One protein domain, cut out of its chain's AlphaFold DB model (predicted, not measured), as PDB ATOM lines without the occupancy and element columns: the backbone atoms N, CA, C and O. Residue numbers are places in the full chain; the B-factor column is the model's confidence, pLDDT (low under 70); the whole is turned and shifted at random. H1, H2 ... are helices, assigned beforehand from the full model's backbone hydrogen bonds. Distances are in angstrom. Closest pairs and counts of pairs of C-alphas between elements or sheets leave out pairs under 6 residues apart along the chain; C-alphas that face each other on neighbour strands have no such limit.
ATOM      1  N   ASP A   4     305.167 197.189 179.057       67.25
ATOM      2  CA  ASP A   4     303.826 196.642 178.830       67.25
ATOM      3  C   ASP A   4     302.791 197.092 179.873       67.25
ATOM      4  O   ASP A   4     301.633 197.324 179.530       67.25
ATOM      5  N   GLN A   5     303.180 197.244 181.144       64.75
ATOM      6  CA  GLN A   5     302.279 197.724 182.201       64.75
ATOM      7  C   GLN A   5     301.938 199.205 182.022       64.75
ATOM      8  O   GLN A   5     300.800 199.615 182.248       64.75
ATOM      9  N   PHE A   6     302.912 199.999 181.583       67.19
ATOM     10  CA  PHE A   6     302.706 201.406 181.272       67.19
ATOM     11  C   PHE A   6     301.820 201.584 180.030       67.19
ATOM     12  O   PHE A   6     300.853 202.342 180.066       67.19
ATOM     13  N   LEU A   7     302.056 200.805 178.972       66.56
ATOM     14  CA  LEU A   7     301.218 200.796 177.768       66.56
ATOM     15  C   LEU A   7     299.779 200.344 178.064       66.56
ATOM     16  O   LEU A   7     298.821 200.921 177.546       66.56
ATOM     17  N   GLN A   8     299.591 199.361 178.948       69.62
ATOM     18  CA  GLN A   8     298.258 199.003 179.438       69.62
ATOM     19  C   GLN A   8     297.601 200.158 180.200       69.62
ATOM     20  O   GLN A   8     296.417 200.408 179.987       69.62
ATOM     21  N   ALA A   9     298.347 200.908 181.019       68.88
ATOM     22  CA  ALA A   9     297.834 202.100 181.698       68.88
ATOM     23  C   ALA A   9     297.345 203.178 180.710       68.88
ATOM     24  O   ALA A   9     296.330 203.826 180.972       68.88
ATOM     25  N   LEU A  10     297.988 203.315 179.543       70.25
ATOM     26  CA  LEU A  10     297.535 204.229 178.486       70.25
ATOM     27  C   LEU A  10     296.188 203.808 177.878       70.25
ATOM     28  O   LEU A  10     295.351 204.666 177.609       70.25
ATOM     29  N   ASN A  11     295.910 202.507 177.748       74.38
ATOM     30  CA  ASN A  11     294.587 202.029 177.312       74.38
ATOM     31  C   ASN A  11     293.469 202.396 178.302       74.38
ATOM     32  O   ASN A  11     292.306 202.508 177.913       74.38
ATOM     33  N   TYR A  12     293.814 202.615 179.572       77.56
ATOM     34  CA  TYR A  12     292.885 203.084 180.596       77.56
ATOM     35  C   TYR A  12     292.737 204.613 180.627       77.56
ATOM     36  O   TYR A  12     291.856 205.104 181.333       77.56
ATOM     37  N   LEU A  13     293.508 205.383 179.839       77.19
ATOM     38  CA  LEU A  13     293.417 206.851 179.801       77.19
ATOM     39  C   LEU A  13     291.992 207.384 179.615       77.19
ATOM     40  O   LEU A  13     291.633 208.302 180.351       77.19
ATOM     41  N   PRO A  14     291.139 206.840 178.721       79.88
ATOM     42  CA  PRO A  14     289.763 207.319 178.589       79.88
ATOM     43  C   PRO A  14     288.956 207.177 179.887       79.88
ATOM     44  O   PRO A  14     288.220 208.082 180.269       79.88
ATOM     45  N   GLN A  15     289.136 206.067 180.603       82.38
ATOM     46  CA  GLN A  15     288.449 205.805 181.869       82.38
ATOM     47  C   GLN A  15     289.014 206.656 183.006       82.38
ATOM     48  O   GLN A  15     288.253 207.135 183.844       82.38
ATOM     49  N   ILE A  16     290.329 206.895 183.006       82.00
ATOM     50  CA  ILE A  16     290.983 207.835 183.922       82.00
ATOM     51  C   ILE A  16     290.413 209.237 183.695       82.00
ATOM     52  O   ILE A  16     289.958 209.869 184.642       82.00
ATOM     53  N   VAL A  17     290.348 209.698 182.445       84.31
ATOM     54  CA  VAL A  17     289.760 210.992 182.069       84.31
ATOM     55  C   VAL A  17     288.309 211.109 182.536       84.31
ATOM     56  O   VAL A  17     287.936 212.123 183.129       84.31
ATOM     57  N   ASP A  18     287.493 210.080 182.312       85.44
ATOM     58  CA  ASP A  18     286.097 210.068 182.751       85.44
ATOM     59  C   ASP A  18     285.960 210.064 184.277       85.44
ATOM     60  O   ASP A  18     285.061 210.718 184.814       85.44
ATOM     61  N   GLY A  19     286.857 209.368 184.980       86.44
ATOM     62  CA  GLY A  19     286.946 209.385 186.436       86.44
ATOM     63  C   GLY A  19     287.300 210.772 186.965       86.44
ATOM     64  O   GLY A  19     286.585 211.308 187.809       86.44
ATOM     65  N   LEU A  20     288.336 211.404 186.405       87.44
ATOM     66  CA  LEU A  20     288.773 212.750 186.786       87.44
ATOM     67  C   LEU A  20     287.673 213.793 186.547       87.44
ATOM     68  O   LEU A  20     287.509 214.690 187.365       87.44
ATOM     69  N   LYS A  21     286.874 213.672 185.479       87.75
ATOM     70  CA  LYS A  21     285.744 214.585 185.206       87.75
ATOM     71  C   LYS A  21     284.611 214.493 186.229       87.75
ATOM     72  O   LYS A  21     283.940 215.491 186.468       87.75
ATOM     73  N   LYS A  22     284.361 213.307 186.788       89.31
ATOM     74  CA  LYS A  22     283.243 213.046 187.718       89.31
ATOM     75  C   LYS A  22     283.627 213.204 189.191       89.31
ATOM     76  O   LYS A  22     282.751 213.159 190.047       89.31
ATOM     77  N   MET A  23     284.918 213.377 189.456       90.81
ATOM     78  CA  MET A  23     285.502 213.425 190.788       90.81
ATOM     79  C   MET A  23     285.057 214.672 191.565       90.81
ATOM     80  O   MET A  23     285.174 215.795 191.065       90.81
ATOM     81  N   ASN A  24     284.580 214.485 192.793       91.56
ATOM     82  CA  ASN A  24     284.252 215.584 193.702       91.56
ATOM     83  C   ASN A  24     285.516 216.164 194.381       91.56
ATOM     84  O   ASN A  24     286.632 215.691 194.163       91.56
ATOM     85  N   GLU A  25     285.368 217.220 195.190       88.56
ATOM     86  CA  GLU A  25     286.519 217.879 195.832       88.56
ATOM     87  C   GLU A  25     287.276 216.980 196.820       88.56
ATOM     88  O   GLU A  25     288.501 217.053 196.889       88.56
ATOM     89  N   GLU A  26     286.579 216.121 197.562       90.19
ATOM     90  CA  GLU A  26     287.200 215.199 198.519       90.19
ATOM     91  C   GLU A  26     287.999 214.117 197.782       90.19
ATOM     92  O   GLU A  26     289.187 213.926 198.040       90.19
ATOM     93  N   GLU A  27     287.390 213.500 196.770       90.75
ATOM     94  CA  GLU A  27     288.037 212.499 195.922       90.75
ATOM     95  C   GLU A  27     289.255 213.074 195.182       90.75
ATOM     96  O   GLU A  27     290.253 212.380 194.989       90.75
ATOM     97  N   LYS A  28     289.203 214.355 194.801       89.75
ATOM     98  CA  LYS A  28     290.313 215.071 194.161       89.75
ATOM     99  C   LYS A  28     291.483 215.276 195.109       89.75
ATOM    100  O   LYS A  28     292.628 215.048 194.717       89.75
ATOM    101  N   GLN A  29     291.214 215.697 196.345       87.81
ATOM    102  CA  GLN A  29     292.257 215.814 197.364       87.81
ATOM    103  C   GLN A  29     292.903 214.451 197.623       87.81
ATOM    104  O   GLN A  29     294.128 214.346 197.616       87.81
ATOM    105  N   ASP A  30     292.094 213.401 197.755       89.38
ATOM    106  CA  ASP A  30     292.575 212.034 197.943       89.38
ATOM    107  C   ASP A  30     293.386 211.516 196.757       89.38
ATOM    108  O   ASP A  30     294.413 210.860 196.948       89.38
ATOM    109  N   PHE A  31     292.965 211.819 195.530       88.31
ATOM    110  CA  PHE A  31     293.708 211.470 194.326       88.31
ATOM    111  C   PHE A  31     295.091 212.122 194.322       88.31
ATOM    112  O   PHE A  31     296.092 211.424 194.177       88.31
ATOM    113  N   VAL A  32     295.168 213.433 194.561       87.50
ATOM    114  CA  VAL A  32     296.451 214.149 194.596       87.50
ATOM    115  C   VAL A  32     297.331 213.676 195.760       87.50
ATOM    116  O   VAL A  32     298.540 213.538 195.592       87.50
ATOM    117  N   ASN A  33     296.745 213.341 196.912       86.06
ATOM    118  CA  ASN A  33     297.486 212.763 198.035       86.06
ATOM    119  C   ASN A  33     298.098 211.398 197.674       86.06
ATOM    120  O   ASN A  33     299.240 211.122 198.038       86.06
ATOM    121  N   LYS A  34     297.373 210.552 196.928       86.00
ATOM    122  CA  LYS A  34     297.876 209.247 196.456       86.00
ATOM    123  C   LYS A  34     299.019 209.370 195.450       86.00
ATOM    124  O   LYS A  34     299.821 208.446 195.359       86.00
ATOM    125  N   LEU A  35     299.116 210.490 194.734       81.88
ATOM    126  CA  LEU A  35     300.253 210.782 193.857       81.88
ATOM    127  C   LEU A  35     301.535 211.119 194.639       81.88
ATOM    128  O   LEU A  35     302.599 211.198 194.040       81.88
ATOM    129  N   GLY A  36     301.452 211.320 195.960       84.06
ATOM    130  CA  GLY A  36     302.614 211.629 196.796       84.06
ATOM    131  C   GLY A  36     303.198 213.027 196.572       84.06
ATOM    132  O   GLY A  36     304.285 213.306 197.071       84.06
ATOM    133  N   LEU A  37     302.483 213.899 195.852       86.56
ATOM    134  CA  LEU A  37     302.927 215.256 195.528       86.56
ATOM    135  C   LEU A  37     302.943 216.144 196.775       86.56
ATOM    136  O   LEU A  37     302.041 216.077 197.618       86.56
ATOM    137  N   GLN A  38     303.940 217.024 196.876       86.19
ATOM    138  CA  GLN A  38     304.114 217.912 198.029       86.19
ATOM    139  C   GLN A  38     304.314 219.371 197.608       86.19
ATOM    140  O   GLN A  38     304.743 219.672 196.499       86.19
ATOM    141  N   GLY A  39     303.980 220.303 198.508       89.12
ATOM    142  CA  GLY A  39     304.186 221.738 198.291       89.12
ATOM    143  C   GLY A  39     303.586 222.248 196.974       89.12
ATOM    144  O   GLY A  39     302.401 222.046 196.704       89.12
ATOM    145  N   ALA A  40     304.420 222.892 196.153       87.25
ATOM    146  CA  ALA A  40     304.014 223.496 194.884       87.25
ATOM    147  C   ALA A  40     303.490 222.474 193.858       87.25
ATOM    148  O   ALA A  40     302.558 222.782 193.118       87.25
ATOM    149  N   GLU A  41     304.020 221.246 193.842       87.06
ATOM    150  CA  GLU A  41     303.569 220.179 192.934       87.06
ATOM    151  C   GLU A  41     302.111 219.804 193.213       87.06
ATOM    152  O   GLU A  41     301.294 219.696 192.297       87.06
ATOM    153  N   ARG A  42     301.761 219.689 194.500       91.06
ATOM    154  CA  ARG A  42     300.388 219.426 194.943       91.06
ATOM    155  C   ARG A  42     299.445 220.556 194.541       91.06
ATOM    156  O   ARG A  42     298.351 220.297 194.039       91.06
ATOM    157  N   GLU A  43     299.846 221.803 194.775       90.88
ATOM    158  CA  GLU A  43     299.030 222.969 194.425       90.88
ATOM    159  C   GLU A  43     298.797 223.067 192.915       90.88
ATOM    160  O   GLU A  43     297.670 223.312 192.474       90.88
ATOM    161  N   ASN A  44     299.841 222.831 192.121       90.94
ATOM    162  CA  ASN A  44     299.757 222.859 190.668       90.94
ATOM    163  C   ASN A  44     298.890 221.717 190.140       90.94
ATOM    164  O   ASN A  44     297.995 221.971 189.333       90.94
ATOM    165  N   ALA A  45     299.051 220.494 190.654       90.69
ATOM    166  CA  ALA A  45     298.204 219.362 190.284       90.69
ATOM    167  C   ALA A  45     296.716 219.653 190.540       90.69
ATOM    168  O   ALA A  45     295.883 219.410 189.666       90.69
ATOM    169  N   LEU A  46     296.376 220.249 191.690       91.62
ATOM    170  CA  LEU A  46     295.002 220.651 192.008       91.62
ATOM    171  C   LEU A  46     294.464 221.731 191.061       91.62
ATOM    172  O   LEU A  46     293.303 221.659 190.651       91.62
ATOM    173  N   LYS A  47     295.273 222.737 190.705       91.50
ATOM    174  CA  LYS A  47     294.881 223.788 189.745       91.50
ATOM    175  C   LYS A  47     294.622 223.208 188.355       91.50
ATOM    176  O   LYS A  47     293.575 223.487 187.770       91.50
ATOM    177  N   ILE A  48     295.526 222.353 187.878       91.56
ATOM    178  CA  ILE A  48     295.425 221.671 186.583       91.56
ATOM    179  C   ILE A  48     294.148 220.819 186.532       91.56
ATOM    180  O   ILE A  48     293.346 220.963 185.609       91.56
ATOM    181  N   LEU A  49     293.905 220.000 187.561       91.00
ATOM    182  CA  LEU A  49     292.690 219.188 187.700       91.00
ATOM    183  C   LEU A  49     291.415 220.034 187.693       91.00
ATOM    184  O   LEU A  49     290.453 219.706 187.000       91.00
ATOM    185  N   ASN A  50     291.405 221.134 188.445       91.88
ATOM    186  CA  ASN A  50     290.261 222.038 188.514       91.88
ATOM    187  C   ASN A  50     289.914 222.642 187.154       91.88
ATOM    188  O   ASN A  50     288.746 222.664 186.768       91.88
ATOM    189  N   ARG A  51     290.915 223.127 186.415       90.94
ATOM    190  CA  ARG A  51     290.701 223.666 185.067       90.94
ATOM    191  C   ARG A  51     290.227 222.597 184.102       90.94
ATOM    192  O   ARG A  51     289.262 222.826 183.375       90.94
ATOM    193  N   PHE A  52     290.840 221.419 184.163       90.00
ATOM    194  CA  PHE A  52     290.446 220.275 183.355       90.00
ATOM    195  C   PHE A  52     288.968 219.910 183.556       90.00
ATOM    196  O   PHE A  52     288.229 219.778 182.582       90.00
ATOM    197  N   GLN A  53     288.505 219.823 184.807       89.75
ATOM    198  CA  GLN A  53     287.100 219.538 185.124       89.75
ATOM    199  C   GLN A  53     286.139 220.631 184.641       89.75
ATOM    200  O   GLN A  53     285.015 220.330 184.242       89.75
ATOM    201  N   LYS A  54     286.577 221.894 184.646       90.06
ATOM    202  CA  LYS A  54     285.798 223.031 184.133       90.06
ATOM    203  C   LYS A  54     285.824 223.153 182.606       90.06
ATOM    204  O   LYS A  54     285.107 223.988 182.062       90.06
ATOM    205  N   GLY A  55     286.632 222.347 181.912       87.56
ATOM    206  CA  GLY A  55     286.861 222.486 180.473       87.56
ATOM    207  C   GLY A  55     287.609 223.771 180.102       87.56
ATOM    208  O   GLY A  55     287.515 224.228 178.965       87.56
ATOM    209  N   GLU A  56     288.324 224.370 181.055       90.81
ATOM    210  CA  GLU A  56     289.134 225.561 180.825       90.81
ATOM    211  C   GLU A  56     290.510 225.174 180.267       90.81
ATOM    212  O   GLU A  56     291.102 224.185 180.714       90.81
ATOM    213  N   PRO A  57     291.067 225.958 179.328       88.81
ATOM    214  CA  PRO A  57     292.441 225.762 178.900       88.81
ATOM    215  C   PRO A  57     293.407 226.029 180.063       88.81
ATOM    216  O   PRO A  57     293.180 226.916 180.893       88.81
ATOM    217  N   LEU A  58     294.504 225.272 180.091       90.06
ATOM    218  CA  LEU A  58     295.631 225.538 180.981       90.06
ATOM    219  C   LEU A  58     296.375 226.793 180.519       90.06
ATOM    220  O   LEU A  58     296.571 226.997 179.315       90.06
ATOM    221  N   THR A  59     296.826 227.605 181.471       91.06
ATOM    222  CA  THR A  59     297.774 228.691 181.204       91.06
ATOM    223  C   THR A  59     299.142 228.123 180.826       91.06
ATOM    224  O   THR A  59     299.415 226.939 181.015       91.06
ATOM    225  N   LYS A  60     300.034 228.971 180.305       91.56
ATOM    226  CA  LYS A  60     301.404 228.555 179.982       91.56
ATOM    227  C   LYS A  60     302.146 228.002 181.209       91.56
ATOM    228  O   LYS A  60     302.760 226.951 181.118       91.56
ATOM    229  N   GLU A  61     302.019 228.669 182.352       89.62
ATOM    230  CA  GLU A  61     302.634 228.248 183.620       89.62
ATOM    231  C   GLU A  61     302.103 226.883 184.086       89.62
ATOM    232  O   GLU A  61     302.850 226.033 184.556       89.62
ATOM    233  N   GLU A  62     300.803 226.636 183.917       89.00
ATOM    234  CA  GLU A  62     300.185 225.359 184.284       89.00
ATOM    235  C   GLU A  62     300.541 224.235 183.304       89.00
ATOM    236  O   GLU A  62     300.629 223.079 183.711       89.00
ATOM    237  N   GLN A  63     300.758 224.557 182.025       89.06
ATOM    238  CA  GLN A  63     301.278 223.607 181.038       89.06
ATOM    239  C   GLN A  63     302.714 223.198 181.370       89.06
ATOM    240  O   GLN A  63     303.020 222.009 181.341       89.06
ATOM    241  N   GLU A  64     303.567 224.162 181.722       90.94
ATOM    242  CA  GLU A  64     304.945 223.907 182.157       90.94
ATOM    243  C   GLU A  64     304.958 223.028 183.417       90.94
ATOM    244  O   GLU A  64     305.606 221.985 183.428       90.94
ATOM    245  N   ALA A  65     304.135 223.351 184.420       88.81
ATOM    246  CA  ALA A  65     304.006 222.531 185.624       88.81
ATOM    247  C   ALA A  65     303.479 221.109 185.334       88.81
ATOM    248  O   ALA A  65     303.955 220.134 185.914       88.81
ATOM    249  N   ALA A  66     302.506 220.957 184.428       88.56
ATOM    250  CA  ALA A  66     302.011 219.642 184.015       88.56
ATOM    251  C   ALA A  66     303.095 218.821 183.297       88.56
ATOM    252  O   ALA A  66     303.184 217.606 183.485       88.56
ATOM    253  N   GLN A  67     303.918 219.483 182.480       87.62
ATOM    254  CA  GLN A  67     305.028 218.856 181.776       87.62
ATOM    255  C   GLN A  67     306.121 218.397 182.747       87.62
ATOM    256  O   GLN A  67     306.616 217.281 182.606       87.62
ATOM    257  N   GLU A  68     306.466 219.208 183.747       89.81
ATOM    258  CA  GLU A  68     307.417 218.832 184.799       89.81
ATOM    259  C   GLU A  68     306.940 217.600 185.577       89.81
ATOM    260  O   GLU A  68     307.698 216.639 185.716       89.81
ATOM    261  N   LEU A  69     305.665 217.571 185.985       87.62
ATOM    262  CA  LEU A  69     305.070 216.416 186.669       87.62
ATOM    263  C   LEU A  69     305.132 215.140 185.816       87.62
ATOM    264  O   LEU A  69     305.417 214.059 186.331       87.62
ATOM    265  N   LEU A  70     304.888 215.250 184.507       85.38
ATOM    266  CA  LEU A  70     304.995 214.116 183.587       85.38
ATOM    267  C   LEU A  70     306.441 213.615 183.472       85.38
ATOM    268  O   LEU A  70     306.672 212.408 183.499       85.38
ATOM    269  N   LEU A  71     307.409 214.523 183.346       86.06
ATOM    270  CA  LEU A  71     308.825 214.166 183.237       86.06
ATOM    271  C   LEU A  71     309.332 213.482 184.510       86.06
ATOM    272  O   LEU A  71     309.958 212.429 184.412       86.06
ATOM    273  N   GLN A  72     308.995 214.016 185.685       84.69
ATOM    274  CA  GLN A  72     309.308 213.388 186.971       84.69
ATOM    275  C   GLN A  72     308.683 211.992 187.080       84.69
ATOM    276  O   GLN A  72     309.345 211.039 187.489       84.69
ATOM    277  N   ALA A  73     307.412 211.847 186.688       81.81
ATOM    278  CA  ALA A  73     306.740 210.555 186.709       81.81
ATOM    279  C   ALA A  73     307.446 209.541 185.801       81.81
ATOM    280  O   ALA A  73     307.592 208.382 186.180       81.81
ATOM    281  N   LEU A  74     307.914 209.950 184.625       81.56
ATOM    282  CA  LEU A  74     308.654 209.065 183.726       81.56
ATOM    283  C   LEU A  74     310.017 208.678 184.288       81.56
ATOM    284  O   LEU A  74     310.358 207.501 184.256       81.56
ATOM    285  N   GLU A  75     310.747 209.628 184.871       83.88
ATOM    286  CA  GLU A  75     312.042 209.374 185.505       83.88
ATOM    287  C   GLU A  75     311.924 208.360 186.652       83.88
ATOM    288  O   GLU A  75     312.659 207.374 186.676       83.88
ATOM    289  N   ILE A  76     310.939 208.531 187.543       80.81
ATOM    290  CA  ILE A  76     310.650 207.588 188.642       80.81
ATOM    291  C   ILE A  76     310.347 206.179 188.114       80.81
ATOM    292  O   ILE A  76     310.620 205.182 188.783       80.81
ATOM    293  N   ASN A  77     309.764 206.094 186.920       77.12
ATOM    294  CA  ASN A  77     309.390 204.837 186.291       77.12
ATOM    295  C   ASN A  77     310.458 204.276 185.341       77.12
ATOM    296  O   ASN A  77     310.207 203.232 184.741       77.12
ATOM    297  N   GLU A  78     311.626 204.923 185.238       82.50
ATOM    298  CA  GLU A  78     312.711 204.576 184.308       82.50
ATOM    299  C   GLU A  78     312.255 204.561 182.834       82.50
ATOM    300  O   GLU A  78     312.687 203.731 182.035       82.50
ATOM    301  N   LEU A  79     311.364 205.489 182.473       77.25
ATOM    302  CA  LEU A  79     310.789 205.641 181.136       77.25
ATOM    303  C   LEU A  79     311.296 206.913 180.453       77.25
ATOM    304  O   LEU A  79     311.566 207.930 181.093       77.25
ATOM    305  N   GLN A  80     311.378 206.886 179.125       77.81
ATOM    306  CA  GLN A  80     311.706 208.039 178.293       77.81
ATOM    307  C   GLN A  80     310.479 208.541 177.534       77.81
ATOM    308  O   GLN A  80     309.569 207.798 177.186       77.81
ATOM    309  N   MET A  81     310.475 209.828 177.183       72.19
ATOM    310  CA  MET A  81     309.392 210.401 176.373       72.19
ATOM    311  C   MET A  81     309.283 209.756 174.979       72.19
ATOM    312  O   MET A  81     308.205 209.692 174.401       72.19
ATOM    313  N   ALA A  82     310.392 209.243 174.440       73.56
ATOM    314  CA  ALA A  82     310.384 208.488 173.188       73.56
ATOM    315  C   ALA A  82     309.565 207.192 173.295       73.56
ATOM    316  O   ALA A  82     308.928 206.802 172.319       73.56
ATOM    317  N   ASP A  83     309.519 206.581 174.479       67.44
ATOM    318  CA  ASP A  83     308.756 205.359 174.732       67.44
ATOM    319  C   ASP A  83     307.242 205.597 174.651       67.44
ATOM    320  O   ASP A  83     306.483 204.706 174.281       67.44
ATOM    321  N   LEU A  84     306.802 206.828 174.932       65.31
ATOM    322  CA  LEU A  84     305.413 207.269 174.778       65.31
ATOM    323  C   LEU A  84     305.012 207.526 173.321       65.31
ATOM    324  O   LEU A  84     303.830 207.460 172.994       65.31
ATOM    325  N   LEU A  85     305.972 207.865 172.457       63.91
ATOM    326  CA  LEU A  85     305.727 208.313 171.081       63.91
ATOM    327  C   LEU A  85     305.881 207.203 170.033       63.91
ATOM    328  O   LEU A  85     305.601 207.445 168.863       63.91
ATOM    329  N   GLN A  86     306.305 206.000 170.427       57.28
ATOM    330  CA  GLN A  86     306.372 204.823 169.546       57.28
ATOM    331  C   GLN A  86     305.020 204.091 169.386       57.28
ATOM    332  O   GLN A  86     304.997 202.931 168.975       57.28
ATOM    333  N   LEU A  87     303.909 204.771 169.703       49.88
ATOM    334  CA  LEU A  87     302.528 204.324 169.480       49.88
ATOM    335  C   LEU A  87     302.139 204.330 167.994       49.88
ATOM    336  O   LEU A  87     302.377 205.358 167.320       49.88
TER     337      LEU A  87
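What this domain is: This is residues 4 to 87 of the 87 residues of an uncharacterized protein of Clostridia bacterium (UniProt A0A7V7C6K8). Helices make an open ring: the longest, H5, forms one side, H4 with H3 beside it in a hairpin closes one end, H2 and H1 follow each other along the opposite side, and short H6 comes near H1 at the other end. No backbone crosses the middle. The 84 printed residues hold six named helices, H1 to H6 in chain order, and no named strand: all helix. The whole is compact, with a radius of gyration of the C-alphas of 13.3 A and spans of 33 by 25 by 24 A.

How they stand to each other: H5, residues 60 to 76, touches H4, residues 39 to 54, the hub, at a steep tilt of 63 degrees, opposite ways; their closest C-alphas, those of Glu 62 and Ile 48, are 6.4 A apart. H3, residues 25 to 34, and H4 form a helical hairpin and touch, with C-alphas of Val 32 and Arg 42 closest at 6.6 A. H2, residues 13 to 22, touches H4 about perpendicular at 85 degrees, C-alphas of Lys 21 and Gln 53 closest at 5.1 A. H1, residues 4 to 11, and H2 meet only through their link. H6, residues 81 to 85, is near H1, and close but not clearly touching H5, C-alphas of Met 81 and Leu 74 closest at 7.5 A. H2 and H5 are apart. In H1 to H6, every O i to N i+4 pair is within hydrogen-bond range.

Where its parts are: H5 spans 24.5 A from C-alpha 60 at (301.404, 228.555, 179.982), and H4 23.2 A. H2 and H3 each span 14.3 A, H1 10.8 A from C-alpha 4 at (303.826, 196.642, 178.830), and H6 6.8 A to C-alpha 85 at (305.727, 208.313, 171.081).

The domain as a whole: The farthest C-alphas, those of Glu 26 and Gln 86, are 36.3 A apart. The printed part has no cut, and its five links between helices are tight. Residues 11 to 16, of which 13 to 16 belong to H2, stand free. Mean pLDDT of the printed part is 83.4; residues 4 to 9 and 83 to 87 are under 70.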